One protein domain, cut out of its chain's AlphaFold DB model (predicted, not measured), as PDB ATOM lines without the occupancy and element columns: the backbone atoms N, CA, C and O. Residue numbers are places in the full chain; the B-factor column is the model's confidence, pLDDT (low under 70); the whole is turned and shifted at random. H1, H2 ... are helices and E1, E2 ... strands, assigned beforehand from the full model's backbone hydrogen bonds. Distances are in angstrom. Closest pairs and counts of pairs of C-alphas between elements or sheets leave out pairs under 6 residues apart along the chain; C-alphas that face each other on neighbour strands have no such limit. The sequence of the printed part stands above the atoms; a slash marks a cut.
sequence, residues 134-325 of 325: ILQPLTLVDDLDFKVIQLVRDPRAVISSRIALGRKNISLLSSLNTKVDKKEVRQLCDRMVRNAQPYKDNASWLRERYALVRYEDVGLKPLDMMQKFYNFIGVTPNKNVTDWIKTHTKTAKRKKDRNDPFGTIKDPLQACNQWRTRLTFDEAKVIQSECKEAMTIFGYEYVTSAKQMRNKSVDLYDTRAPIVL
ATOM      1  N   ILE A 134       8.956  34.665   0.650       92.81
ATOM      2  CA  ILE A 134       9.407  35.946   1.205       92.81
ATOM      3  C   ILE A 134       8.720  36.256   2.542       92.81
ATOM      4  O   ILE A 134       9.292  36.964   3.355       92.81
ATOM      5  N   LEU A 135       7.509  35.753   2.794       94.44
ATOM      6  CA  LEU A 135       6.774  36.018   4.033       94.44
ATOM      7  C   LEU A 135       7.201  35.129   5.207       94.44
ATOM      8  O   LEU A 135       6.812  35.421   6.335       94.44
ATOM      9  N   GLN A 136       7.991  34.078   4.970       94.56
ATOM     10  CA  GLN A 136       8.377  33.122   6.009       94.56
ATOM     11  C   GLN A 136       9.011  33.797   7.241       94.56
ATOM     12  O   GLN A 136       8.551  33.506   8.345       94.56
ATOM     13  N   PRO A 137       9.972  34.737   7.117       94.69
ATOM     14  CA  PRO A 137      10.549  35.400   8.288       94.69
ATOM     15  C   PRO A 137       9.510  36.110   9.166       94.69
ATOM     16  O   PRO A 137       9.636  36.094  10.383       94.69
ATOM     17  N   LEU A 138       8.443  36.665   8.577       94.31
ATOM     18  CA  LEU A 138       7.399  37.385   9.320       94.31
ATOM     19  C   LEU A 138       6.547  36.461  10.195       94.31
ATOM     20  O   LEU A 138       5.992  36.909  11.190       94.31
ATOM     21  N   THR A 139       6.443  35.179   9.837       90.69
ATOM     22  CA  THR A 139       5.725  34.177  10.644       90.69
ATOM     23  C   THR A 139       6.522  33.671  11.844       90.69
ATOM     24  O   THR A 139       5.971  32.952  12.672       90.69
ATOM     25  N   LEU A 140       7.805  34.036  11.930       87.88
ATOM     26  CA  LEU A 140       8.736  33.616  12.979       87.88
ATOM     27  C   LEU A 140       9.069  34.751  13.959       87.88
ATOM     28  O   LEU A 140       9.930  34.581  14.813       87.88
ATOM     29  N   VAL A 141       8.432  35.917  13.819       89.06
ATOM     30  CA  VAL A 141       8.608  37.046  14.739       89.06
ATOM     31  C   VAL A 141       7.740  36.813  15.978       89.06
ATOM     32  O   VAL A 141       6.518  36.769  15.859       89.06
ATOM     33  N   ASP A 142       8.363  36.700  17.153       83.56
ATOM     34  CA  ASP A 142       7.698  36.288  18.404       83.56
ATOM     35  C   ASP A 142       6.482  37.155  18.780       83.56
ATOM     36  O   ASP A 142       5.433  36.635  19.158       83.56
ATOM     37  N   ASP A 143       6.585  38.476  18.608       86.62
ATOM     38  CA  ASP A 143       5.526  39.434  18.961       86.62
ATOM     39  C   ASP A 143       4.511  39.682  17.825       86.62
ATOM     40  O   ASP A 143       3.761  40.663  17.855       86.62
ATOM     41  N   LEU A 144       4.491  38.841  16.783       92.19
ATOM     42  CA  LEU A 144       3.640  39.035  15.612       92.19
ATOM     43  C   LEU A 144       2.853  37.766  15.254       92.19
ATOM     44  O   LEU A 144       3.384  36.823  14.672       92.19
ATOM     45  N   ASP A 145       1.534  37.784  15.484       94.31
ATOM     46  CA  ASP A 145       0.609  36.769  14.951       94.31
ATOM     47  C   ASP A 145       0.377  36.981  13.440       94.31
ATOM     48  O   ASP A 145      -0.695  37.395  12.992       94.31
ATOM     49  N   PHE A 146       1.420  36.768  12.631       95.62
ATOM     50  CA  PHE A 146       1.354  36.999  11.191       95.62
ATOM     51  C   PHE A 146       0.582  35.876  10.494       95.62
ATOM     52  O   PHE A 146       0.963  34.704  10.562       95.62
ATOM     53  N   LYS A 147      -0.490  36.247   9.786       95.62
ATOM     54  CA  LYS A 147      -1.349  35.332   9.023       95.62
ATOM     55  C   LYS A 147      -1.429  35.739   7.558       95.62
ATOM     56  O   LYS A 147      -1.455  36.924   7.223       95.62
ATOM     57  N   VAL A 148      -1.523  34.754   6.670       95.38
ATOM     58  CA  VAL A 148      -1.517  34.943   5.219       95.38
ATOM     59  C   VAL A 148      -2.777  34.369   4.587       95.38
ATOM     60  O   VAL A 148      -3.063  33.182   4.695       95.38
ATOM     61  N   ILE A 149      -3.502  35.212   3.853       95.81
ATOM     62  CA  ILE A 149      -4.639  34.800   3.023       95.81
ATOM     63  C   ILE A 149      -4.223  34.892   1.553       95.81
ATOM     64  O   ILE A 149      -4.155  35.983   0.976       95.81
ATOM     65  N   GLN A 150      -3.954  33.748   0.927       95.12
ATOM     66  CA  GLN A 150      -3.624  33.667  -0.490       95.12
ATOM     67  C   GLN A 150      -4.891  33.540  -1.331       95.12
ATOM     68  O   GLN A 150      -5.584  32.525  -1.316       95.12
ATOM     69  N   LEU A 151      -5.160  34.568  -2.135       95.19
ATOM     70  CA  LEU A 151      -6.293  34.577  -3.053       95.19
ATOM     71  C   LEU A 151      -5.896  34.065  -4.434       95.19
ATOM     72  O   LEU A 151      -5.137  34.725  -5.152       95.19
ATOM     73  N   VAL A 152      -6.497  32.952  -4.839       94.75
ATOM     74  CA  VAL A 152      -6.390  32.392  -6.191       94.75
ATOM     75  C   VAL A 152      -7.691  32.587  -6.963       94.75
ATOM     76  O   VAL A 152      -8.727  32.952  -6.412       94.75
ATOM     77  N   ARG A 153      -7.634  32.432  -8.281       95.31
ATOM     78  CA  ARG A 153      -8.795  32.550  -9.163       95.31
ATOM     79  C   ARG A 153      -8.588  31.665 -10.376       95.31
ATOM     80  O   ARG A 153      -7.443  31.497 -10.794       95.31
ATOM     81  N   ASP A 154      -9.684  31.200 -10.974       96.50
ATOM     82  CA  ASP A 154      -9.654  30.436 -12.216       96.50
ATOM     83  C   ASP A 154      -8.757  31.149 -13.253       96.50
ATOM     84  O   ASP A 154      -9.009  32.321 -13.580       96.50
ATOM     85  N   PRO A 155      -7.701  30.492 -13.773       97.25
ATOM     86  CA  PRO A 155      -6.775  31.122 -14.710       97.25
ATOM     87  C   PRO A 155      -7.484  31.617 -15.979       97.25
ATOM     88  O   PRO A 155      -7.131  32.679 -16.501       97.25
ATOM     89  N   ARG A 156      -8.564  30.952 -16.417       97.75
ATOM     90  CA  ARG A 156      -9.418  31.409 -17.530       97.75
ATOM     91  C   ARG A 156     -10.059  32.752 -17.195       97.75
ATOM     92  O   ARG A 156     -10.069  33.671 -18.019       97.75
ATOM     93  N   ALA A 157     -10.533  32.914 -15.962       96.19
ATOM     94  CA  ALA A 157     -11.122  34.160 -15.486       96.19
ATOM     95  C   ALA A 157     -10.097  35.285 -15.299       96.19
ATOM     96  O   ALA A 157     -10.394  36.444 -15.614       96.19
ATOM     97  N   VAL A 158      -8.888  34.963 -14.834       95.44
ATOM     98  CA  VAL A 158      -7.794  35.936 -14.706       95.44
ATOM     99  C   VAL A 158      -7.394  36.477 -16.078       95.44
ATOM    100  O   VAL A 158      -7.394  37.698 -16.259       95.44
ATOM    101  N   ILE A 159      -7.113  35.598 -17.042       95.88
ATOM    102  CA  ILE A 159      -6.697  35.974 -18.401       95.88
ATOM    103  C   ILE A 159      -7.816  36.733 -19.117       95.88
ATOM    104  O   ILE A 159      -7.588  37.835 -19.616       95.88
ATOM    105  N   SER A 160      -9.061  36.243 -19.054       95.50
ATOM    106  CA  SER A 160     -10.225  36.958 -19.598       95.50
ATOM    107  C   SER A 160     -10.370  38.368 -19.010       95.50
ATOM    108  O   SER A 160     -10.637  39.334 -19.731       95.50
ATOM    109  N   SER A 161     -10.160  38.522 -17.695       92.56
ATOM    110  CA  SER A 161     -10.201  39.838 -17.060       92.56
ATOM    111  C   SER A 161      -9.065  40.745 -17.525       92.56
ATOM    112  O   SER A 161      -9.304  41.946 -17.612       92.56
ATOM    113  N   ARG A 162      -7.853  40.230 -17.751       91.69
ATOM    114  CA  ARG A 162      -6.702  41.032 -18.199       91.69
ATOM    115  C   ARG A 162      -6.852  41.476 -19.646       91.69
ATOM    116  O   ARG A 162      -6.674  42.660 -19.913       91.69
ATOM    117  N   ILE A 163      -7.322  40.590 -20.522       91.94
ATOM    118  CA  ILE A 163      -7.674  40.918 -21.910       91.94
ATOM    119  C   ILE A 163      -8.688  42.064 -21.964       91.94
ATOM    120  O   ILE A 163      -8.522  43.025 -22.714       91.94
ATOM    121  N   ALA A 164      -9.724  42.010 -21.121       89.56
ATOM    122  CA  ALA A 164     -10.719  43.075 -21.044       89.56
ATOM    123  C   ALA A 164     -10.139  44.425 -20.569       89.56
ATOM    124  O   ALA A 164     -10.675  45.467 -20.941       89.56
ATOM    125  N   LEU A 165      -9.074  44.426 -19.757       87.12
ATOM    126  CA  LEU A 165      -8.358  45.650 -19.368       87.12
ATOM    127  C   LEU A 165      -7.447  46.155 -20.488       87.12
ATOM    128  O   LEU A 165      -7.437  47.357 -20.744       87.12
ATOM    129  N   GLY A 166      -6.735  45.249 -21.166       84.38
ATOM    130  CA  GLY A 166      -5.879  45.573 -22.309       84.38
ATOM    131  C   GLY A 166      -6.675  46.244 -23.423       84.38
ATOM    132  O   GLY A 166      -6.313  47.319 -23.876       84.38
ATOM    133  N   ARG A 167      -7.854  45.703 -23.759       83.56
ATOM    134  CA  ARG A 167      -8.781  46.308 -24.737       83.56
ATOM    135  C   ARG A 167      -9.307  47.691 -24.334       83.56
ATOM    136  O   ARG A 167      -9.779  48.429 -25.189       83.56
ATOM    137  N   LYS A 168      -9.264  48.035 -23.044       80.81
ATOM    138  CA  LYS A 168      -9.660  49.351 -22.519       80.81
ATOM    139  C   LYS A 168      -8.467  50.303 -22.331       80.81
ATOM    140  O   LYS A 168      -8.666  51.382 -21.784       80.81
ATOM    141  N   ASN A 169      -7.252  49.906 -22.726       73.44
ATOM    142  CA  ASN A 169      -6.006  50.655 -22.514       73.44
ATOM    143  C   ASN A 169      -5.786  51.083 -21.051       73.44
ATOM    144  O   ASN A 169      -5.235  52.143 -20.760       73.44
ATOM    145  N   ILE A 170      -6.224  50.253 -20.098       69.81
ATOM    146  CA  ILE A 170      -6.083  50.549 -18.670       69.81
ATOM    147  C   ILE A 170      -4.673  50.147 -18.225       69.81
ATOM    148  O   ILE A 170      -4.429  49.026 -17.776       69.81
ATOM    149  N   SER A 171      -3.742  51.089 -18.364       56.66
ATOM    150  CA  SER A 171      -2.323  50.976 -18.009       56.66
ATOM    151  C   SER A 171      -2.096  51.015 -16.487       56.66
ATOM    152  O   SER A 171      -1.572  51.984 -15.939       56.66
ATOM    153  N   LEU A 172      -2.499  49.960 -15.775       55.97
ATOM    154  CA  LEU A 172      -2.104  49.733 -14.368       55.97
ATOM    155  C   LEU A 172      -1.186  48.513 -14.189       55.97
ATOM    156  O   LEU A 172      -0.740  48.224 -13.081       55.97
ATOM    157  N   LEU A 173      -0.924  47.789 -15.276       53.72
ATOM    158  CA  LEU A 173      -0.020  46.648 -15.368       53.72
ATOM    159  C   LEU A 173       0.795  46.848 -16.654       53.72
ATOM    160  O   LEU A 173       0.209  47.171 -17.687       53.72
ATOM    161  N   SER A 174       2.119  46.702 -16.599       53.03
ATOM    162  CA  SER A 174       2.961  46.708 -17.801       53.03
ATOM    163  C   SER A 174       2.555  45.549 -18.724       53.03
ATOM    164  O   SER A 174       2.272  44.453 -18.241       53.03
ATOM    165  N   SER A 175       2.473  45.830 -20.032       61.50
ATOM    166  CA  SER A 175       2.102  44.914 -21.128       61.50
ATOM    167  C   SER A 175       0.839  44.069 -20.879       61.50
ATOM    168  O   SER A 175       0.915  42.878 -20.580       61.50
ATOM    169  N   LEU A 176      -0.347  44.671 -21.024       77.50
ATOM    170  CA  LEU A 176      -1.595  43.903 -21.094       77.50
ATOM    171  C   LEU A 176      -1.834  43.414 -22.523       77.50
ATOM    172  O   LEU A 176      -1.917  44.218 -23.448       77.50
ATOM    173  N   ASN A 177      -2.016  42.106 -22.687       84.75
ATOM    174  CA  ASN A 177      -2.408  41.528 -23.967       84.75
ATOM    175  C   ASN A 177      -3.896  41.776 -24.256       84.75
ATOM    176  O   ASN A 177      -4.733  41.812 -23.353       84.75
ATOM    177  N   THR A 178      -4.248  41.924 -25.534       88.50
ATOM    178  CA  THR A 178      -5.641  42.082 -26.010       88.50
ATOM    179  C   THR A 178      -6.275  40.764 -26.478       88.50
ATOM    180  O   THR A 178      -7.471  40.722 -26.801       88.50
ATOM    181  N   LYS A 179      -5.479  39.690 -26.480       92.88
ATOM    182  CA  LYS A 179      -5.817  38.309 -26.847       92.88
ATOM    183  C   LYS A 179      -5.119  37.331 -25.902       92.88
ATOM    184  O   LYS A 179      -4.252  37.742 -25.134       92.88
ATOM    185  N   VAL A 180      -5.499  36.054 -25.950       95.44
ATOM    186  CA  VAL A 180      -4.810  35.012 -25.177       95.44
ATOM    187  C   VAL A 180      -3.377  34.867 -25.683       95.44
ATOM    188  O   VAL A 180      -3.154  34.563 -26.852       95.44
ATOM    189  N   ASP A 181      -2.421  35.081 -24.787       95.00
ATOM    190  CA  ASP A 181      -0.995  34.913 -25.038       95.00
ATOM    191  C   ASP A 181      -0.460  33.731 -24.222       95.00
ATOM    192  O   ASP A 181      -0.581  33.706 -22.997       95.00
ATOM    193  N   LYS A 182       0.123  32.729 -24.893       95.81
ATOM    194  CA  LYS A 182       0.575  31.493 -24.230       95.81
ATOM    195  C   LYS A 182       1.657  31.752 -23.182       95.81
ATOM    196  O   LYS A 182       1.654  31.099 -22.142       95.81
ATOM    197  N   LYS A 183       2.563  32.706 -23.429       94.81
ATOM    198  CA  LYS A 183       3.645  33.036 -22.493       94.81
ATOM    199  C   LYS A 183       3.078  33.655 -21.217       94.81
ATOM    200  O   LYS A 183       3.448  33.223 -20.130       94.81
ATOM    201  N   GLU A 184       2.143  34.598 -21.335       94.06
ATOM    202  CA  GLU A 184       1.449  35.187 -20.186       94.06
ATOM    203  C   GLU A 184       0.679  34.130 -19.383       94.06
ATOM    204  O   GLU A 184       0.734  34.124 -18.151       94.06
ATOM    205  N   VAL A 185      -0.035  33.236 -20.075       96.94
ATOM    206  CA  VAL A 185      -0.792  32.146 -19.448       96.94
ATOM    207  C   VAL A 185       0.138  31.238 -18.644       96.94
ATOM    208  O   VAL A 185      -0.118  31.007 -17.463       96.94
ATOM    209  N   ARG A 186       1.243  30.786 -19.247       96.88
ATOM    210  CA  ARG A 186       2.230  29.931 -18.581       96.88
ATOM    211  C   ARG A 186       2.838  30.621 -17.364       96.88
ATOM    212  O   ARG A 186       2.752  30.100 -16.262       96.88
ATOM    213  N   GLN A 187       3.311  31.859 -17.514       95.00
ATOM    214  CA  GLN A 187       3.865  32.639 -16.400       95.00
ATOM    215  C   GLN A 187       2.873  32.825 -15.244       95.00
ATOM    216  O   GLN A 187       3.260  32.786 -14.073       95.00
ATOM    217  N   LEU A 188       1.591  33.056 -15.553       94.94
ATOM    218  CA  LEU A 188       0.544  33.134 -14.540       94.94
ATOM    219  C   LEU A 188       0.428  31.812 -13.778       94.94
ATOM    220  O   LEU A 188       0.403  31.841 -12.548       94.94
ATOM    221  N   CYS A 189       0.334  30.699 -14.499       97.12
ATOM    222  CA  CYS A 189       0.060  29.393 -13.922       97.12
ATOM    223  C   CYS A 189       1.268  28.823 -13.182       97.12
ATOM    224  O   CYS A 189       1.096  28.403 -12.041       97.12
ATOM    225  N   ASP A 190       2.484  28.979 -13.705       96.44
ATOM    226  CA  ASP A 190       3.712  28.629 -12.988       96.44
ATOM    227  C   ASP A 190       3.815  29.408 -11.673       96.44
ATOM    228  O   ASP A 190       4.150  28.852 -10.632       96.44
ATOM    229  N   ARG A 191       3.477  30.708 -11.676       95.25
ATOM    230  CA  ARG A 191       3.455  31.500 -10.438       95.25
ATOM    231  C   ARG A 191       2.396  30.996  -9.459       95.25
ATOM    232  O   ARG A 191       2.635  31.025  -8.256       95.25
ATOM    233  N   MET A 192       1.220  30.592  -9.939       95.38
ATOM    234  CA  MET A 192       0.181  30.037  -9.069       95.38
ATOM    235  C   MET A 192       0.645  28.724  -8.426       95.38
ATOM    236  O   MET A 192       0.497  28.583  -7.217       95.38
ATOM    237  N   VAL A 193       1.256  27.823  -9.203       95.75
ATOM    238  CA  VAL A 193       1.829  26.557  -8.715       95.75
ATOM    239  C   VAL A 193       2.925  26.822  -7.685       95.75
ATOM    240  O   VAL A 193       2.814  26.353  -6.557       95.75
ATOM    241  N   ARG A 194       3.927  27.649  -8.024       95.88
ATOM    242  CA  ARG A 194       5.038  27.981  -7.114       95.88
ATOM    243  C   ARG A 194       4.552  28.533  -5.775       95.88
ATOM    244  O   ARG A 194       5.024  28.105  -4.734       95.88
ATOM    245  N   ASN A 195       3.575  29.442  -5.785       94.88
ATOM    246  CA  ASN A 195       3.052  30.019  -4.544       94.88
ATOM    247  C   ASN A 195       2.155  29.065  -3.747       94.88
ATOM    248  O   ASN A 195       1.929  29.307  -2.572       94.88
ATOM    249  N   ALA A 196       1.624  28.004  -4.351       93.00
ATOM    250  CA  ALA A 196       0.932  26.951  -3.608       93.00
ATOM    251  C   ALA A 196       1.892  25.892  -3.050       93.00
ATOM    252  O   ALA A 196       1.472  25.066  -2.245       93.00
ATOM    253  N   GLN A 197       3.160  25.902  -3.464       92.62
ATOM    254  CA  GLN A 197       4.121  24.866  -3.109       92.62
ATOM    255  C   GLN A 197       4.384  24.778  -1.595       92.62
ATOM    256  O   GLN A 197       4.239  23.680  -1.067       92.62
ATOM    257  N   PRO A 198       4.613  25.882  -0.849       92.19
ATOM    258  CA  PRO A 198       4.798  25.795   0.605       92.19
ATOM    259  C   PRO A 198       3.602  25.170   1.337       92.19
ATOM    260  O   PRO A 198       3.768  24.470   2.332       92.19
ATOM    261  N   TYR A 199       2.394  25.399   0.819       88.44
ATOM    262  CA  TYR A 199       1.179  24.775   1.325       88.44
ATOM    263  C   TYR A 199       1.120  23.277   0.981       88.44
ATOM    264  O   TYR A 199       0.853  22.467   1.861       88.44
ATOM    265  N   LYS A 200       1.434  22.885  -0.264       89.44
ATOM    266  CA  LYS A 200       1.510  21.466  -0.674       89.44
ATOM    267  C   LYS A 200       2.538  20.673   0.135       89.44
ATOM    268  O   LYS A 200       2.319  19.496   0.396       89.44
ATOM    269  N   ASP A 201       3.627  21.325   0.524       91.44
ATOM    270  CA  ASP A 201       4.717  20.719   1.289       91.44
ATOM    271  C   ASP A 201       4.446  20.695   2.802       91.44
ATOM    272  O   ASP A 201       5.318  20.294   3.572       91.44
ATOM    273  N   ASN A 202       3.257  21.126   3.255       89.62
ATOM    274  CA  ASN A 202       2.907  21.258   4.673       89.62
ATOM    275  C   ASN A 202       3.976  22.025   5.472       89.62
ATOM    276  O   ASN A 202       4.348  21.636   6.588       89.62
ATOM    277  N   ALA A 203       4.494  23.113   4.893       92.75
ATOM    278  CA  ALA A 203       5.564  23.884   5.503       92.75
ATOM    279  C   ALA A 203       5.161  24.345   6.913       92.75
ATOM    280  O   ALA A 203       4.102  24.941   7.118       92.75
ATOM    281  N   SER A 204       6.016  24.071   7.903       92.81
ATOM    282  CA  SER A 204       5.704  24.290   9.324       92.81
ATOM    283  C   SER A 204       5.318  25.733   9.645       92.81
ATOM    284  O   SER A 204       4.425  25.954  10.455       92.81
ATOM    285  N   TRP A 205       5.943  26.693   8.967       92.38
ATOM    286  CA  TRP A 205       5.718  28.127   9.146       92.38
ATOM    287  C   TRP A 205       4.331  28.610   8.678       92.38
ATOM    288  O   TRP A 205       3.923  29.720   9.012       92.38
ATOM    289  N   LEU A 206       3.583  27.785   7.934       91.56
ATOM    290  CA  LEU A 206       2.215  28.087   7.504       91.56
ATOM    291  C   LEU A 206       1.128  27.515   8.421       91.56
ATOM    292  O   LEU A 206      -0.021  27.946   8.307       91.56
ATOM    293  N   ARG A 207       1.453  26.562   9.308       89.25
ATOM    294  CA  ARG A 207       0.444  25.884  10.142       89.25
ATOM    295  C   ARG A 207      -0.363  26.897  10.940       89.25
ATOM    296  O   ARG A 207       0.218  27.754  11.600       89.25
ATOM    297  N   GLU A 208      -1.690  26.796  10.853       89.00
ATOM    298  CA  GLU A 208      -2.661  27.662  11.550       89.00
ATOM    299  C   GLU A 208      -2.583  29.157  11.176       89.00
ATOM    300  O   GLU A 208      -3.347  29.985  11.679       89.00
ATOM    301  N   ARG A 209      -1.683  29.520  10.256       92.00
ATOM    302  CA  ARG A 209      -1.367  30.896   9.861       92.00
ATOM    303  C   ARG A 209      -1.616  31.152   8.384       92.00
ATOM    304  O   ARG A 209      -1.424  32.275   7.922       92.00
ATOM    305  N   TYR A 210      -2.079  30.159   7.634       93.81
ATOM    306  CA  TYR A 210      -2.297  30.261   6.200       93.81
ATOM    307  C   TYR A 210      -3.715  29.871   5.798       93.81
ATOM    308  O   TYR A 210      -4.306  28.947   6.344       93.81
ATOM    309  N   ALA A 211      -4.254  30.586   4.814       92.69
ATOM    310  CA  ALA A 211      -5.516  30.258   4.177       92.69
ATOM    311  C   ALA A 211      -5.403  30.443   2.660       92.69
ATOM    312  O   ALA A 211      -5.185  31.555   2.168       92.69
ATOM    313  N   LEU A 212      -5.616  29.365   1.906       92.94
ATOM    314  CA  LEU A 212      -5.745  29.397   0.450       92.94
ATOM    315  C   LEU A 212      -7.218  29.496   0.055       92.94
ATOM    316  O   LEU A 212      -7.987  28.576   0.322       92.94
ATOM    317  N   VAL A 213      -7.607  30.586  -0.610       93.25
ATOM    318  CA  VAL A 213      -9.019  30.886  -0.890       93.25
ATOM    319  C   VAL A 213      -9.240  31.251  -2.353       93.25
ATOM    320  O   VAL A 213      -8.521  32.079  -2.925       93.25
ATOM    321  N   ARG A 214     -10.275  30.675  -2.975       93.00
ATOM    322  CA  ARG A 214     -10.644  30.998  -4.357       93.00
ATOM    323  C   ARG A 214     -11.538  32.230  -4.413       93.00
ATOM    324  O   ARG A 214     -12.411  32.447  -3.574       93.00
ATOM    325  N   TYR A 215     -11.369  33.016  -5.470       93.62
ATOM    326  CA  TYR A 215     -12.244  34.139  -5.799       93.62
ATOM    327  C   TYR A 215     -13.718  33.722  -5.867       93.62
ATOM    328  O   TYR A 215     -14.594  34.467  -5.431       93.62
ATOM    329  N   GLU A 216     -13.973  32.537  -6.420       92.56
ATOM    330  CA  GLU A 216     -15.308  31.980  -6.599       92.56
ATOM    331  C   GLU A 216     -15.990  31.697  -5.251       92.56
ATOM    332  O   GLU A 216     -17.151  32.064  -5.080       92.56
ATOM    333  N   ASP A 217     -15.261  31.174  -4.259       90.69
ATOM    334  CA  ASP A 217     -15.807  30.909  -2.920       90.69
ATOM    335  C   ASP A 217     -16.266  32.210  -2.239       90.69
ATOM    336  O   ASP A 217     -17.362  32.286  -1.679       90.69
ATOM    337  N   VAL A 218     -15.455  33.271  -2.352       91.62
ATOM    338  CA  VAL A 218     -15.782  34.608  -1.825       91.62
ATOM    339  C   VAL A 218     -16.955  35.230  -2.574       91.62
ATOM    340  O   VAL A 218     -17.824  35.840  -1.956       91.62
ATOM    341  N   GLY A 219     -16.985  35.104  -3.899       89.62
ATOM    342  CA  GLY A 219     -18.062  35.655  -4.713       89.62
ATOM    343  C   GLY A 219     -19.407  35.008  -4.391       89.62
ATOM    344  O   GLY A 219     -20.391  35.704  -4.171       89.62
ATOM    345  N   LEU A 220     -19.459  33.681  -4.340       88.00
ATOM    346  CA  LEU A 220     -20.718  32.943  -4.222       88.00
ATOM    347  C   LEU A 220     -21.287  32.959  -2.803       88.00
ATOM    348  O   LEU A 220     -22.506  32.991  -2.643       88.00
ATOM    349  N   LYS A 221     -20.423  32.958  -1.781       89.50
ATOM    350  CA  LYS A 221     -20.825  32.918  -0.367       89.50
ATOM    351  C   LYS A 221     -20.102  33.995   0.455       89.50
ATOM    352  O   LYS A 221     -19.349  33.680   1.374       89.50
ATOM    353  N   PRO A 222     -20.311  35.291   0.156       91.88
ATOM    354  CA  PRO A 222     -19.512  36.376   0.724       91.88
ATOM    355  C   PRO A 222     -19.702  36.549   2.235       91.88
ATOM    356  O   PRO A 222     -18.753  36.917   2.921       91.88
ATOM    357  N   LEU A 223     -20.902  36.280   2.765       93.12
ATOM    358  CA  LEU A 223     -21.167  36.333   4.207       93.12
ATOM    359  C   LEU A 223     -20.493  35.166   4.942       93.12
ATOM    360  O   LEU A 223     -19.790  35.401   5.922       93.12
ATOM    361  N   ASP A 224     -20.620  33.943   4.424       93.06
ATOM    362  CA  ASP A 224     -19.967  32.762   5.002       93.06
ATOM    363  C   ASP A 224     -18.442  32.903   4.969       93.06
ATOM    364  O   ASP A 224     -17.759  32.594   5.944       93.06
ATOM    365  N   MET A 225     -17.894  33.397   3.852       93.38
ATOM    366  CA  MET A 225     -16.457  33.631   3.715       93.38
ATOM    367  C   MET A 225     -15.962  34.747   4.624       93.38
ATOM    368  O   MET A 225     -14.879  34.625   5.188       93.38
ATOM    369  N   MET A 226     -16.756  35.799   4.823       95.25
ATOM    370  CA  MET A 226     -16.454  36.814   5.826       95.25
ATOM    371  C   MET A 226     -16.359  36.182   7.220       95.25
ATOM    372  O   MET A 226     -15.323  36.332   7.860       95.25
ATOM    373  N   GLN A 227     -17.352  35.398   7.658       95.31
ATOM    374  CA  GLN A 227     -17.307  34.739   8.970       95.31
ATOM    375  C   GLN A 227     -16.057  33.859   9.123       95.31
ATOM    376  O   GLN A 227     -15.370  33.907  10.140       95.31
ATOM    377  N   LYS A 228     -15.734  33.096   8.080       95.06
ATOM    378  CA  LYS A 228     -14.541  32.249   7.995       95.06
ATOM    379  C   LYS A 228     -13.234  33.033   8.136       95.06
ATOM    380  O   LYS A 228     -12.371  32.624   8.904       95.06
ATOM    381  N   PHE A 229     -13.100  34.169   7.450       96.19
ATOM    382  CA  PHE A 229     -11.923  35.034   7.577       96.19
ATOM    383  C   PHE A 229     -11.765  35.604   8.984       96.19
ATOM    384  O   PHE A 229     -10.659  35.622   9.512       96.19
ATOM    385  N   TYR A 230     -12.861  36.054   9.591       96.88
ATOM    386  CA  TYR A 230     -12.854  36.621  10.937       96.88
ATOM    387  C   TYR A 230     -12.537  35.570  12.009       96.88
ATOM    388  O   TYR A 230     -11.715  35.828  12.884       96.88
ATOM    389  N   ASN A 231     -13.077  34.355  11.871       95.69
ATOM    390  CA  ASN A 231     -12.697  33.221  12.714       95.69
ATOM    391  C   ASN A 231     -11.201  32.899  12.579       95.69
ATOM    392  O   ASN A 231     -10.524  32.714  13.583       95.69
ATOM    393  N   PHE A 232     -10.671  32.882  11.351       95.44
ATOM    394  CA  PHE A 232      -9.257  32.607  11.088       95.44
ATOM    395  C   PHE A 232      -8.315  33.625  11.753       95.44
ATOM    396  O   PHE A 232      -7.292  33.247  12.323       95.44
ATOM    397  N   ILE A 233      -8.668  34.913  11.746       95.19
ATOM    398  CA  ILE A 233      -7.876  35.949  12.430       95.19
ATOM    399  C   ILE A 233      -8.214  36.098  13.924       95.19
ATOM    400  O   ILE A 233      -7.596  36.919  14.589       95.19
ATOM    401  N   GLY A 234      -9.175  35.335  14.457       95.69
ATOM    402  CA  GLY A 234      -9.566  35.398  15.871       95.69
ATOM    403  C   GLY A 234     -10.282  36.693  16.276       95.69
ATOM    404  O   GLY A 234     -10.185  37.117  17.424       95.69
ATOM    405  N   VAL A 235     -10.990  37.347  15.349       96.50
ATOM    406  CA  VAL A 235     -11.691  38.620  15.595       96.50
ATOM    407  C   VAL A 235     -13.181  38.459  15.316       96.50
ATOM    408  O   VAL A 235     -13.571  37.848  14.328       96.50
ATOM    409  N   THR A 236     -14.040  39.053  16.144       96.75
ATOM    410  CA  THR A 236     -15.491  39.049  15.908       96.75
ATOM    411  C   THR A 236     -15.858  39.964  14.735       96.75
ATOM    412  O   THR A 236     -15.481  41.137  14.744       96.75
ATOM    413  N   PRO A 237     -16.644  39.500  13.745       94.62
ATOM    414  CA  PRO A 237     -17.127  40.368  12.680       94.62
ATOM    415  C   PRO A 237     -17.965  41.541  13.195       94.62
ATOM    416  O   PRO A 237     -18.833  41.385  14.052       94.62
ATOM    417  N   ASN A 238     -17.790  42.717  12.593       96.88
ATOM    418  CA  ASN A 238     -18.609  43.888  12.899       96.88
ATOM    419  C   ASN A 238     -19.788  44.035  11.921       96.88
ATOM    420  O   ASN A 238     -19.665  43.764  10.721       96.88
ATOM    421  N   LYS A 239     -20.921  44.564  12.406       96.25
ATOM    422  CA  LYS A 239     -22.114  44.857  11.591       96.25
ATOM    423  C   LYS A 239     -21.800  45.704  10.349       96.25
ATOM    424  O   LYS A 239     -22.347  45.427   9.284       96.25
ATOM    425  N   ASN A 240     -20.866  46.654  10.446       95.88
ATOM    426  CA  ASN A 240     -20.437  47.490   9.318       95.88
ATOM    427  C   ASN A 240     -19.926  46.666   8.131       95.88
ATOM    428  O   ASN A 240     -20.164  47.026   6.979       95.88
ATOM    429  N   VAL A 241     -19.246  45.549   8.400       96.06
ATOM    430  CA  VAL A 241     -18.735  44.643   7.365       96.06
ATOM    431  C   VAL A 241     -19.901  43.944   6.670       96.06
ATOM    432  O   VAL A 241     -19.979  43.928   5.444       96.06
ATOM    433  N   THR A 242     -20.855  43.431   7.448       94.62
ATOM    434  CA  THR A 242     -22.061  42.767   6.929       94.62
ATOM    435  C   THR A 242     -22.912  43.716   6.080       94.62
ATOM    436  O   THR A 242     -23.347  43.359   4.983       94.62
ATOM    437  N   ASP A 243     -23.124  44.945   6.550       95.12
ATOM    438  CA  ASP A 243     -23.869  45.973   5.815       95.12
ATOM    439  C   ASP A 243     -23.143  46.377   4.523       95.12
ATOM    440  O   ASP A 243     -23.765  46.535   3.464       95.12
ATOM    441  N   TRP A 244     -21.813  46.476   4.572       94.62
ATOM    442  CA  TRP A 244     -21.004  46.733   3.388       94.62
ATOM    443  C   TRP A 244     -21.122  45.602   2.358       94.62
ATOM    444  O   TRP A 244     -21.377  45.881   1.187       94.62
ATOM    445  N   ILE A 245     -21.057  44.334   2.773       93.19
ATOM    446  CA  ILE A 245     -21.251  43.186   1.871       93.19
ATOM    447  C   ILE A 245     -22.608  43.287   1.171       93.19
ATOM    448  O   ILE A 245     -22.665  43.276  -0.058       93.19
ATOM    449  N   LYS A 246     -23.697  43.482   1.930       90.38
ATOM    450  CA  LYS A 246     -25.066  43.582   1.386       90.38
ATOM    451  C   LYS A 246     -25.236  44.705   0.361       90.38
ATOM    452  O   LYS A 246     -26.142  44.643  -0.470       90.38
ATOM    453  N   THR A 247     -24.424  45.758   0.424       89.38
ATOM    454  CA  THR A 247     -24.466  46.864  -0.546       89.38
ATOM    455  C   THR A 247     -23.596  46.608  -1.779       89.38
ATOM    456  O   THR A 247     -23.914  47.131  -2.847       89.38
ATOM    457  N   HIS A 248     -22.567  45.763  -1.670       88.25
ATOM    458  CA  HIS A 248     -21.575  45.515  -2.722       88.25
ATOM    459  C   HIS A 248     -21.778  44.205  -3.496       88.25
ATOM    460  O   HIS A 248     -21.242  44.060  -4.590       88.25
ATOM    461  N   THR A 249     -22.595  43.281  -2.992       81.56
ATOM    462  CA  THR A 249     -22.936  42.016  -3.674       81.56
ATOM    463  C   THR A 249     -24.248  42.084  -4.457       81.56
ATOM    464  O   THR A 249     -24.774  41.071  -4.912       81.56
ATOM    465  N   LYS A 250     -24.803  43.289  -4.626       78.00
ATOM    466  CA  LYS A 250     -25.983  43.542  -5.460       78.00
ATOM    467  C   LYS A 250     -25.568  43.825  -6.901       78.00
ATOM    468  O   LYS A 250     -24.483  44.342  -7.164       78.00
ATOM    469  N   THR A 251     -26.480  43.576  -7.839       73.69
ATOM    470  CA  THR A 251     -26.308  44.001  -9.231       73.69
ATOM    471  C   THR A 251     -26.018  45.502  -9.293       73.69
ATOM    472  O   THR A 251     -26.763  46.323  -8.749       73.69
ATOM    473  N   ALA A 252     -24.920  45.863  -9.960       72.38
ATOM    474  CA  ALA A 252     -24.478  47.246 -10.080       72.38
ATOM    475  C   ALA A 252     -25.538  48.096 -10.801       72.38
ATOM    476  O   ALA A 252     -25.754  47.962 -12.007       72.38
ATOM    477  N   LYS A 253     -26.189  49.000 -10.060       72.88
ATOM    478  CA  LYS A 253     -27.264  49.851 -10.595       72.88
ATOM    479  C   LYS A 253     -26.718  51.000 -11.449       72.88
ATOM    480  O   LYS A 253     -27.265  51.323 -12.504       72.88
ATOM    481  N   ARG A 254     -25.614  51.627 -11.030       77.06
ATOM    482  CA  ARG A 254     -25.071  52.814 -11.713       77.06
ATOM    483  C   ARG A 254     -24.144  52.412 -12.859       77.06
ATOM    484  O   ARG A 254     -23.410  51.432 -12.778       77.06
ATOM    485  N   LYS A 255     -24.142  53.201 -13.941       74.19
ATOM    486  CA  LYS A 255     -23.249  52.990 -15.099       74.19
ATOM    487  C   LYS A 255     -21.769  53.062 -14.702       74.19
ATOM    488  O   LYS A 255     -20.979  52.261 -15.186       74.19
ATOM    489  N   LYS A 256     -21.411  53.971 -13.785       78.50
ATOM    490  CA  LYS A 256     -20.039  54.096 -13.266       78.50
ATOM    491  C   LYS A 256     -19.561  52.806 -12.587       78.50
ATOM    492  O   LYS A 256     -18.479  52.335 -12.901       78.50
ATOM    493  N   ASP A 257     -20.415  52.188 -11.767       77.50
ATOM    494  CA  ASP A 257     -20.090  50.962 -11.028       77.50
ATOM    495  C   ASP A 257     -19.951  49.772 -11.994       77.50
ATOM    496  O   ASP A 257     -19.049  48.953 -11.860       77.50
ATOM    497  N   ARG A 258     -20.789  49.722 -13.041       73.50
ATOM    498  CA  ARG A 258     -20.690  48.721 -14.121       73.50
ATOM    499  C   ARG A 258     -19.411  48.852 -14.954       73.50
ATOM    500  O   ARG A 258     -18.904  47.855 -15.468       73.50
ATOM    501  N   ASN A 259     -18.910  50.074 -15.114       77.81
ATOM    502  CA  ASN A 259     -17.744  50.362 -15.944       77.81
ATOM    503  C   ASN A 259     -16.420  50.297 -15.178       77.81
ATOM    504  O   ASN A 259     -15.385  50.142 -15.832       77.81
ATOM    505  N   ASP A 260     -16.457  50.373 -13.845       79.62
ATOM    506  CA  ASP A 260     -15.281  50.294 -12.985       79.62
ATOM    507  C   ASP A 260     -14.691  48.867 -12.982       79.62
ATOM    508  O   ASP A 260     -15.275  47.922 -12.437       79.62
ATOM    509  N   PRO A 261     -13.500  48.663 -13.573       76.44
ATOM    510  CA  PRO A 261     -12.875  47.350 -13.593       76.44
ATOM    511  C   PRO A 261     -12.395  46.893 -12.212       76.44
ATOM    512  O   PRO A 261     -12.269  45.682 -11.982       76.44
ATOM    513  N   PHE A 262     -12.084  47.826 -11.314       80.12
ATOM    514  CA  PHE A 262     -11.512  47.576  -9.988       80.12
ATOM    515  C   PHE A 262     -12.536  47.721  -8.863       80.12
ATOM    516  O   PHE A 262     -12.233  47.341  -7.734       80.12
ATOM    517  N   GLY A 263     -13.742  48.180  -9.197       77.06
ATOM    518  CA  GLY A 263     -14.854  48.333  -8.277       77.06
ATOM    519  C   GLY A 263     -15.261  47.028  -7.594       77.06
ATOM    520  O   GLY A 263     -15.076  45.921  -8.119       77.06
ATOM    521  N   THR A 264     -15.829  47.187  -6.405       79.81
ATOM    522  CA  THR A 264     -16.280  46.111  -5.515       79.81
ATOM    523  C   THR A 264     -17.778  45.835  -5.617       79.81
ATOM    524  O   THR A 264     -18.208  44.771  -5.192       79.81
ATOM    525  N   ILE A 265     -18.563  46.740  -6.216       82.19
ATOM    526  CA  ILE A 265     -19.999  46.540  -6.457       82.19
ATOM    527  C   ILE A 265     -20.175  45.654  -7.688       82.19
ATOM    528  O   ILE A 265     -20.038  46.126  -8.821       82.19
ATOM    529  N   LYS A 266     -20.453  44.367  -7.481       80.25
ATOM    530  CA  LYS A 266     -20.621  43.396  -8.568       80.25
ATOM    531  C   LYS A 266     -21.704  42.384  -8.234       80.25
ATOM    532  O   LYS A 266     -21.823  41.947  -7.096       80.25
ATOM    533  N   ASP A 267     -22.424  41.963  -9.269       83.44
ATOM    534  CA  ASP A 267     -23.194  40.723  -9.222       83.44
ATOM    535  C   ASP A 267     -22.200  39.552  -9.105       83.44
ATOM    536  O   ASP A 267     -21.380  39.370 -10.017       83.44
ATOM    537  N   PRO A 268     -22.220  38.781  -8.004       82.81
ATOM    538  CA  PRO A 268     -21.199  37.772  -7.781       82.81
ATOM    539  C   PRO A 268     -21.272  36.591  -8.752       82.81
ATOM    540  O   PRO A 268     -20.227  36.136  -9.228       82.81
ATOM    541  N   LEU A 269     -22.479  36.146  -9.126       83.94
ATOM    542  CA  LEU A 269     -22.671  35.074 -10.109       83.94
ATOM    543  C   LEU A 269     -22.137  35.499 -11.473       83.94
ATOM    544  O   LEU A 269     -21.421  34.743 -12.140       83.94
ATOM    545  N   GLN A 270     -22.441  36.735 -11.876       85.62
ATOM    546  CA  GLN A 270     -21.917  37.292 -13.114       85.62
ATOM    547  C   GLN A 270     -20.392  37.427 -13.063       85.62
ATOM    548  O   GLN A 270     -19.723  37.087 -14.038       85.62
ATOM    549  N   ALA A 271     -19.833  37.920 -11.956       85.75
ATOM    550  CA  ALA A 271     -18.407  38.199 -11.837       85.75
ATOM    551  C   ALA A 271     -17.544  36.924 -11.841       85.75
ATOM    552  O   ALA A 271     -16.470  36.925 -12.454       85.75
ATOM    553  N   CYS A 272     -18.024  35.837 -11.226       89.88
ATOM    554  CA  CYS A 272     -17.362  34.529 -11.253       89.88
ATOM    555  C   CYS A 272     -17.431  33.894 -12.649       89.88
ATOM    556  O   CYS A 272     -16.426  33.417 -13.168       89.88
ATOM    557  N   ASN A 273     -18.582  33.988 -13.321       92.06
ATOM    558  CA  ASN A 273     -18.825  33.295 -14.589       92.06
ATOM    559  C   ASN A 273     -18.591  34.149 -15.846       92.06
ATOM    560  O   ASN A 273     -18.902  33.720 -16.954       92.06
ATOM    561  N   GLN A 274     -18.043  35.358 -15.722       92.50
ATOM    562  CA  GLN A 274     -17.936  36.286 -16.855       92.50
ATOM    563  C   GLN A 274     -17.032  35.777 -17.990       92.50
ATOM    564  O   GLN A 274     -17.256  36.085 -19.162       92.50
ATOM    565  N   TRP A 275     -16.001  35.002 -17.651       96.00
ATOM    566  CA  TRP A 275     -15.062  34.434 -18.621       96.00
ATOM    567  C   TRP A 275     -15.741  33.445 -19.569       96.00
ATOM    568  O   TRP A 275     -15.400  33.403 -20.752       96.00
ATOM    569  N   ARG A 276     -16.767  32.741 -19.069       96.25
ATOM    570  CA  ARG A 276     -17.543  31.744 -19.808       96.25
ATOM    571  C   ARG A 276     -18.215  32.301 -21.045       96.25
ATOM    572  O   ARG A 276     -18.552  31.510 -21.903       96.25
ATOM    573  N   THR A 277     -18.440  33.608 -21.154       94.94
ATOM    574  CA  THR A 277     -19.022  34.232 -22.357       94.94
ATOM    575  C   THR A 277     -18.049  35.156 -23.081       94.94
ATOM    576  O   THR A 277     -18.316  35.542 -24.211       94.94
ATOM    577  N   ARG A 278     -16.941  35.541 -22.439       95.38
ATOM    578  CA  ARG A 278     -15.937  36.451 -23.013       95.38
ATOM    579  C   ARG A 278     -14.866  35.750 -23.831       95.38
ATOM    580  O   ARG A 278     -14.308  36.383 -24.718       95.38
ATOM    581  N   LEU A 279     -14.549  34.509 -23.478       97.44
ATOM    582  CA  LEU A 279     -13.579  33.695 -24.197       97.44
ATOM    583  C   LEU A 279     -14.290  32.817 -25.233       97.44
ATOM    584  O   LEU A 279     -15.423  32.357 -25.017       97.44
ATOM    585  N   THR A 280     -13.619  32.546 -26.344       97.81
ATOM    586  CA  THR A 280     -13.982  31.430 -27.223       97.81
ATOM    587  C   THR A 280     -13.634  30.101 -26.548       97.81
ATOM    588  O   THR A 280     -12.883  30.049 -25.570       97.81
ATOM    589  N   PHE A 281     -14.205  29.004 -27.048       98.06
ATOM    590  CA  PHE A 281     -13.857  27.680 -26.537       98.06
ATOM    591  C   PHE A 281     -12.391  27.326 -26.836       98.06
ATOM    592  O   PHE A 281     -11.723  26.748 -25.983       98.06
ATOM    593  N   ASP A 282     -11.855  27.737 -27.988       98.00
ATOM    594  CA  ASP A 282     -10.444  27.522 -28.327       98.00
ATOM    595  C   ASP A 282      -9.499  28.302 -27.414       98.00
ATOM    596  O   ASP A 282      -8.531  27.738 -26.909       98.00
ATOM    597  N   GLU A 283      -9.818  29.562 -27.110       98.25
ATOM    598  CA  GLU A 283      -9.085  30.354 -26.118       98.25
ATOM    599  C   GLU A 283      -9.087  29.674 -24.742       98.25
ATOM    600  O   GLU A 283      -8.045  29.578 -24.091       98.25
ATOM    601  N   ALA A 284     -10.243  29.158 -24.305       98.19
ATOM    602  CA  ALA A 284     -10.343  28.415 -23.054       98.19
ATOM    603  C   ALA A 284      -9.503  27.127 -23.082       98.19
ATOM    604  O   ALA A 284      -8.812  26.851 -22.103       98.19
ATOM    605  N   LYS A 285      -9.495  26.377 -24.194       98.06
ATOM    606  CA  LYS A 285      -8.650  25.181 -24.360       98.06
ATOM    607  C   LYS A 285      -7.166  25.506 -24.210       98.06
ATOM    608  O   LYS A 285      -6.491  24.795 -23.474       98.06
ATOM    609  N   VAL A 286      -6.683  26.585 -24.836       98.25
ATOM    610  CA  VAL A 286      -5.278  27.017 -24.698       98.25
ATOM    611  C   VAL A 286      -4.936  27.323 -23.241       98.25
ATOM    612  O   VAL A 286      -3.895  26.901 -22.745       98.25
ATOM    613  N   ILE A 287      -5.817  28.026 -22.525       98.56
ATOM    614  CA  ILE A 287      -5.566  28.351 -21.117       98.56
ATOM    615  C   ILE A 287      -5.528  27.080 -20.264       98.56
ATOM    616  O   ILE A 287      -4.601  26.895 -19.485       98.56
ATOM    617  N   GLN A 288      -6.495  26.176 -20.437       98.00
ATOM    618  CA  GLN A 288      -6.545  24.909 -19.696       98.00
ATOM    619  C   GLN A 288      -5.328  24.025 -19.974       98.00
ATOM    620  O   GLN A 288      -4.821  23.391 -19.055       98.00
ATOM    621  N   SER A 289      -4.847  23.987 -21.223       97.56
ATOM    622  CA  SER A 289      -3.708  23.146 -21.598       97.56
ATOM    623  C   SER A 289      -2.396  23.610 -20.976       97.56
ATOM    624  O   SER A 289      -1.585  22.768 -20.607       97.56
ATOM    625  N   GLU A 290      -2.193  24.922 -20.846       98.19
ATOM    626  CA  GLU A 290      -0.993  25.495 -20.219       98.19
ATOM    627  C   GLU A 290      -1.093  25.509 -18.684       98.19
ATOM    628  O   GLU A 290      -0.080  25.528 -17.996       98.19
ATOM    629  N   CYS A 291      -2.308  25.490 -18.129       98.19
ATOM    630  CA  CYS A 291      -2.557  25.634 -16.693       98.19
ATOM    631  C   CYS A 291      -3.020  24.346 -16.014       98.19
ATOM    632  O   CYS A 291      -3.675  24.423 -14.973       98.19
ATOM    633  N   LYS A 292      -2.715  23.173 -16.587       97.50
ATOM    634  CA  LYS A 292      -3.238  21.888 -16.103       97.50
ATOM    635  C   LYS A 292      -2.988  21.686 -14.612       97.50
ATOM    636  O   LYS A 292      -3.943  21.526 -13.862       97.50
ATOM    637  N   GLU A 293      -1.725  21.787 -14.199       96.19
ATOM    638  CA  GLU A 293      -1.312  21.593 -12.808       96.19
ATOM    639  C   GLU A 293      -1.973  22.607 -11.868       96.19
ATOM    640  O   GLU A 293      -2.563  22.221 -10.861       96.19
ATOM    641  N   ALA A 294      -1.949  23.898 -12.219       96.00
ATOM    642  CA  ALA A 294      -2.600  24.935 -11.424       96.00
ATOM    643  C   ALA A 294      -4.101  24.639 -11.249       96.00
ATOM    644  O   ALA A 294      -4.625  24.697 -10.140       96.00
ATOM    645  N   MET A 295      -4.802  24.290 -12.330       96.38
ATOM    646  CA  MET A 295      -6.227  23.971 -12.267       96.38
ATOM    647  C   MET A 295      -6.508  22.757 -11.376       96.38
ATOM    648  O   MET A 295      -7.432  22.823 -10.572       96.38
ATOM    649  N   THR A 296      -5.682  21.710 -11.433       93.69
ATOM    650  CA  THR A 296      -5.788  20.551 -10.535       93.69
ATOM    651  C   THR A 296      -5.567  20.942  -9.070       93.69
ATOM    652  O   THR A 296      -6.412  20.644  -8.219       93.69
ATOM    653  N   ILE A 297      -4.487  21.678  -8.771       92.44
ATOM    654  CA  ILE A 297      -4.153  22.119  -7.405       92.44
ATOM    655  C   ILE A 297      -5.300  22.921  -6.794       92.44
ATOM    656  O   ILE A 297      -5.622  22.708  -5.630       92.44
ATOM    657  N   PHE A 298      -5.952  23.804  -7.556       92.62
ATOM    658  CA  PHE A 298      -7.023  24.671  -7.042       92.62
ATOM    659  C   PHE A 298      -8.446  24.147  -7.303       92.62
ATOM    660  O   PHE A 298      -9.417  24.783  -6.891       92.62
ATOM    661  N   GLY A 299      -8.591  22.988  -7.949       93.00
ATOM    662  CA  GLY A 299      -9.881  22.321  -8.150       93.00
ATOM    663  C   GLY A 299     -10.782  23.030  -9.135       93.00
ATOM    664  O   GLY A 299     -11.952  23.246  -8.836       93.00
ATOM    665  N   TYR A 300     -10.215  23.443 -10.266       95.00
ATOM    666  CA  TYR A 300     -10.954  24.001 -11.388       95.00
ATOM    667  C   TYR A 300     -11.182  22.933 -12.455       95.00
ATOM    668  O   TYR A 300     -10.230  22.386 -13.009       95.00
ATOM    669  N   GLU A 301     -12.447  22.711 -12.801       95.31
ATOM    670  CA  GLU A 301     -12.850  21.712 -13.788       95.31
ATOM    671  C   GLU A 301     -12.637  22.205 -15.220       95.31
ATOM    672  O   GLU A 301     -12.851  23.386 -15.548       95.31
ATOM    673  N   TYR A 302     -12.254  21.286 -16.106       95.88
ATOM    674  CA  TYR A 302     -12.133  21.576 -17.531       95.88
ATOM    675  C   TYR A 302     -13.500  21.653 -18.204       95.88
ATOM    676  O   TYR A 302     -14.408  20.868 -17.941       95.88
ATOM    677  N   VAL A 303     -13.622  22.588 -19.144       96.31
ATOM    678  CA  VAL A 303     -14.715  22.572 -20.114       96.31
ATOM    679  C   VAL A 303     -14.311  21.723 -21.313       96.31
ATOM    680  O   VAL A 303     -13.235  21.919 -21.882       96.31
ATOM    681  N   THR A 304     -15.184  20.800 -21.709       95.62
ATOM    682  CA  THR A 304     -14.983  19.866 -22.830       95.62
ATOM    683  C   THR A 304     -15.745  20.278 -24.086       95.62
ATOM    684  O   THR A 304     -15.444  19.807 -25.178       95.62
ATOM    685  N   SER A 305     -16.704  21.201 -23.965       97.25
ATOM    686  CA  SER A 305     -17.444  21.752 -25.101       97.25
ATOM    687  C   SER A 305     -17.818  23.218 -24.895       97.25
ATOM    688  O   SER A 305     -17.970  23.697 -23.766       97.25
ATOM    689  N   ALA A 306     -18.059  23.930 -26.001       97.06
ATOM    690  CA  ALA A 306     -18.605  25.284 -25.961       97.06
ATOM    691  C   ALA A 306     -19.960  25.326 -25.228       97.06
ATOM    692  O   ALA A 306     -20.203  26.241 -24.445       97.06
ATOM    693  N   LYS A 307     -20.818  24.310 -25.415       96.75
ATOM    694  CA  LYS A 307     -22.121  24.206 -24.736       96.75
ATOM    695  C   LYS A 307     -21.960  24.152 -23.215       96.75
ATOM    696  O   LYS A 307     -22.592  24.940 -22.513       96.75
ATOM    697  N   GLN A 308     -21.083  23.280 -22.713       95.56
ATOM    698  CA  GLN A 308     -20.786  23.188 -21.280       95.56
ATOM    699  C   GLN A 308     -20.201  24.504 -20.754       95.56
ATOM    700  O   GLN A 308     -20.657  25.016 -19.737       95.56
ATOM    701  N   MET A 309     -19.252  25.099 -21.487       95.81
ATOM    702  CA  MET A 309     -18.654  26.383 -21.121       95.81
ATOM    703  C   MET A 309     -19.699  27.493 -20.993       95.81
ATOM    704  O   MET A 309     -19.604  28.298 -20.077       95.81
ATOM    705  N   ARG A 310     -20.694  27.567 -21.885       95.69
ATOM    706  CA  ARG A 310     -21.735  28.608 -21.834       95.69
ATOM    707  C   ARG A 310     -22.791  28.361 -20.749       95.69
ATOM    708  O   ARG A 310     -23.417  29.326 -20.310       95.69
ATOM    709  N   ASN A 311     -22.973  27.122 -20.296       93.50
ATOM    710  CA  ASN A 311     -23.935  26.786 -19.249       93.50
ATOM    711  C   ASN A 311     -23.437  27.268 -17.875       93.50
ATOM    712  O   ASN A 311     -22.527  26.680 -17.303       93.50
ATOM    713  N   LYS A 312     -24.028  28.341 -17.335       89.56
ATOM    714  CA  LYS A 312     -23.644  28.924 -16.034       89.56
ATOM    715  C   LYS A 312     -24.216  28.181 -14.824       89.56
ATOM    716  O   LYS A 312     -23.805  28.493 -13.715       89.56
ATOM    717  N   SER A 313     -25.128  27.233 -15.034       87.94
ATOM    718  CA  SER A 313     -25.703  26.407 -13.965       87.94
ATOM    719  C   SER A 313     -24.806  25.226 -13.582       87.94
ATOM    720  O   SER A 313     -25.074  24.557 -12.595       87.94
ATOM    721  N   VAL A 314     -23.761  24.950 -14.369       87.31
ATOM    722  CA  VAL A 314     -22.753  23.926 -14.061       87.31
ATOM    723  C   VAL A 314     -21.632  24.573 -13.265       87.31
ATOM    724  O   VAL A 314     -20.947  25.451 -13.797       87.31
ATOM    725  N   ASP A 315     -21.402  24.129 -12.034       86.75
ATOM    726  CA  ASP A 315     -20.213  24.517 -11.279       86.75
ATOM    727  C   ASP A 315     -18.958  23.928 -11.938       86.75
ATOM    728  O   ASP A 315     -18.931  22.774 -12.356       86.75
ATOM    729  N   LEU A 316     -17.931  24.766 -12.108       90.88
ATOM    730  CA  LEU A 316     -16.642  24.375 -12.707       90.88
ATOM    731  C   LEU A 316     -15.508  24.465 -11.684       90.88
ATOM    732  O   LEU A 316     -14.359  24.761 -12.018       90.88
ATOM    733  N   TYR A 317     -15.868  24.281 -10.425       86.44
ATOM    734  CA  TYR A 317     -14.967  24.246  -9.297       86.44
ATOM    735  C   TYR A 317     -15.523  23.246  -8.290       86.44
ATOM    736  O   TYR A 317     -16.724  23.226  -8.029       86.44
ATOM    737  N   ASP A 318     -14.641  22.426  -7.737       78.06
ATOM    738  CA  ASP A 318     -14.994  21.405  -6.755       78.06
ATOM    739  C   ASP A 318     -15.479  22.041  -5.434       78.06
ATOM    740  O   ASP A 318     -15.013  23.124  -5.038       78.06
ATOM    741  N   THR A 319     -16.401  21.368  -4.741       65.88
ATOM    742  CA  THR A 319     -16.846  21.687  -3.379       65.88
ATOM    743  C   THR A 319     -15.756  21.332  -2.376       65.88
ATOM    744  O   THR A 319     -15.842  20.357  -1.639       65.88
ATOM    745  N   ARG A 320     -14.709  22.152  -2.327       62.12
ATOM    746  CA  ARG A 320     -13.686  22.075  -1.284       62.12
ATOM    747  C   ARG A 320     -14.069  22.934  -0.092       62.12
ATOM    748  O   ARG A 320     -14.801  23.918  -0.236       62.12
ATOM    749  N   ALA A 321     -13.520  22.612   1.076       54.16
ATOM    750  CA  ALA A 321     -13.458  23.576   2.164       54.16
ATOM    751  C   ALA A 321     -12.675  24.811   1.656       54.16
ATOM    752  O   ALA A 321     -11.517  24.673   1.271       54.16
ATOM    753  N   PRO A 322     -13.282  26.014   1.613       52.41
ATOM    754  CA  PRO A 322     -12.647  27.221   1.068       52.41
ATOM    755  C   PRO A 322     -11.473  27.744   1.890       52.41
ATOM    756  O   PRO A 322     -10.840  28.716   1.498       52.41
ATOM    757  N   ILE A 323     -11.266  27.167   3.070       54.44
ATOM    758  CA  ILE A 323     -10.099  27.385   3.900       54.44
ATOM    759  C   ILE A 323      -9.474  26.011   3.999       54.44
ATOM    760  O   ILE A 323     -10.066  25.124   4.618       54.44
ATOM    761  N   VAL A 324      -8.322  25.829   3.371       56.00
ATOM    762  CA  VAL A 324      -7.434  24.794   3.874       56.00
ATOM    763  C   VAL A 324      -6.514  25.482   4.865       56.00
ATOM    764  O   VAL A 324      -5.760  26.373   4.469       56.00
ATOM    765  N   LEU A 325      -6.753  25.165   6.141       47.41
ATOM    766  CA  LEU A 325      -5.929  25.544   7.284       47.41
ATOM    767  C   LEU A 325      -4.684  24.662   7.333       47.41
ATOM    768  O   LEU A 325      -4.830  23.464   6.991       47.41
TER     769      LEU A 325
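AT A GLANCE: This is residues 134 to 325 of the 325 residues of a protein of Branchiostoma floridae (UniProt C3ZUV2). A short sheet of two parallel strands, E1 and E2, lies between part of the long helix H3 on one side and helix H5 on the other; H6 folds back along H5 as a hairpin. Past the strands' last residues, crossed helices H2, H10 and H11 pack on H3, with H9 against H2 and H12 against H9, while H4 and H8 pack on each other and H1 and H7 touch no helix. The printed part has 192 residues with twelve named helices and two strands, in the order H1 E1 H2 H3 E2 H4 to H12, and is mostly helix. It is compact, with a radius of gyration of the C-alphas of 17.8 A and spans of 50 by 39 by 34 A.

HOW THE PARTS SIT: E1, residues 148 to 152, and E2, residues 210 to 214, are parallel at 21 degrees; N 150 and O 211 are 2.8 A apart, N 213 and O 150 2.9 A. H2, residues 155 to 166, and H3, residues 182 to 200, lie between them in a strand-helix-strand unit, two parallel strands joined through helices, with a right-handed crossover. E2 and H5, residues 222 to 233, are near each other, with 6 pairs of C-alphas within 10 A. H3 touches H11, residues 292 to 298, with residues 189 to 196 alone, the closest C-alphas being Val 193 and Ala 294, 5.4 A, at a steep tilt of 42 degrees, the same way. H2 touches H10, residues 281 to 290, with residues 155 to 156 alone; the closest C-alphas, Arg 156 and Ile 287, are 6.1 A apart. H4, residues 215 to 220, touches H8, residues 268 to 273, at Gly 219 and Pro 268, whose C-alphas are 4.9 A apart. H5 and H6, residues 239 to 248, a helical hairpin, only just touch, with 3 pairs of C-alphas within 8 A; the closest are Leu 223 and Thr 242, 7.0 A. Every O i to N i+4 pair is within hydrogen-bond range in H2, H4, H5, H6, H8, H10 and H11, as also in H7, residues 255 to 259, and H12, residues 306 to 310; H3 has 13 of 15, H1, residues 134 to 140, has 0 of 3 but 3 of 4 O i to N i+3 pairs, and H9, residues 275 to 278, is too short for such a pair.

IN THESE COORDINATES: H1 begins at C-alpha 134 (9.407, 35.946, 1.205). H3 is 25.6 A long, H5 16.5 A, H2 16.4 A, H10 14.5 A and H6 14.3 A; E2 is 13.5 A and E1 12.7 A. H12 ends at C-alpha 310 (-21.735, 28.608, -21.834).

THE WHOLE: The C-alphas of Asp 143 and Lys 307, the two farthest apart, are 53.9 A apart. The printed part has no cut, and H2 to H3 is a long link of 15 residues. pLDDT is under 70 at residues 170 to 175 and 319 to 325.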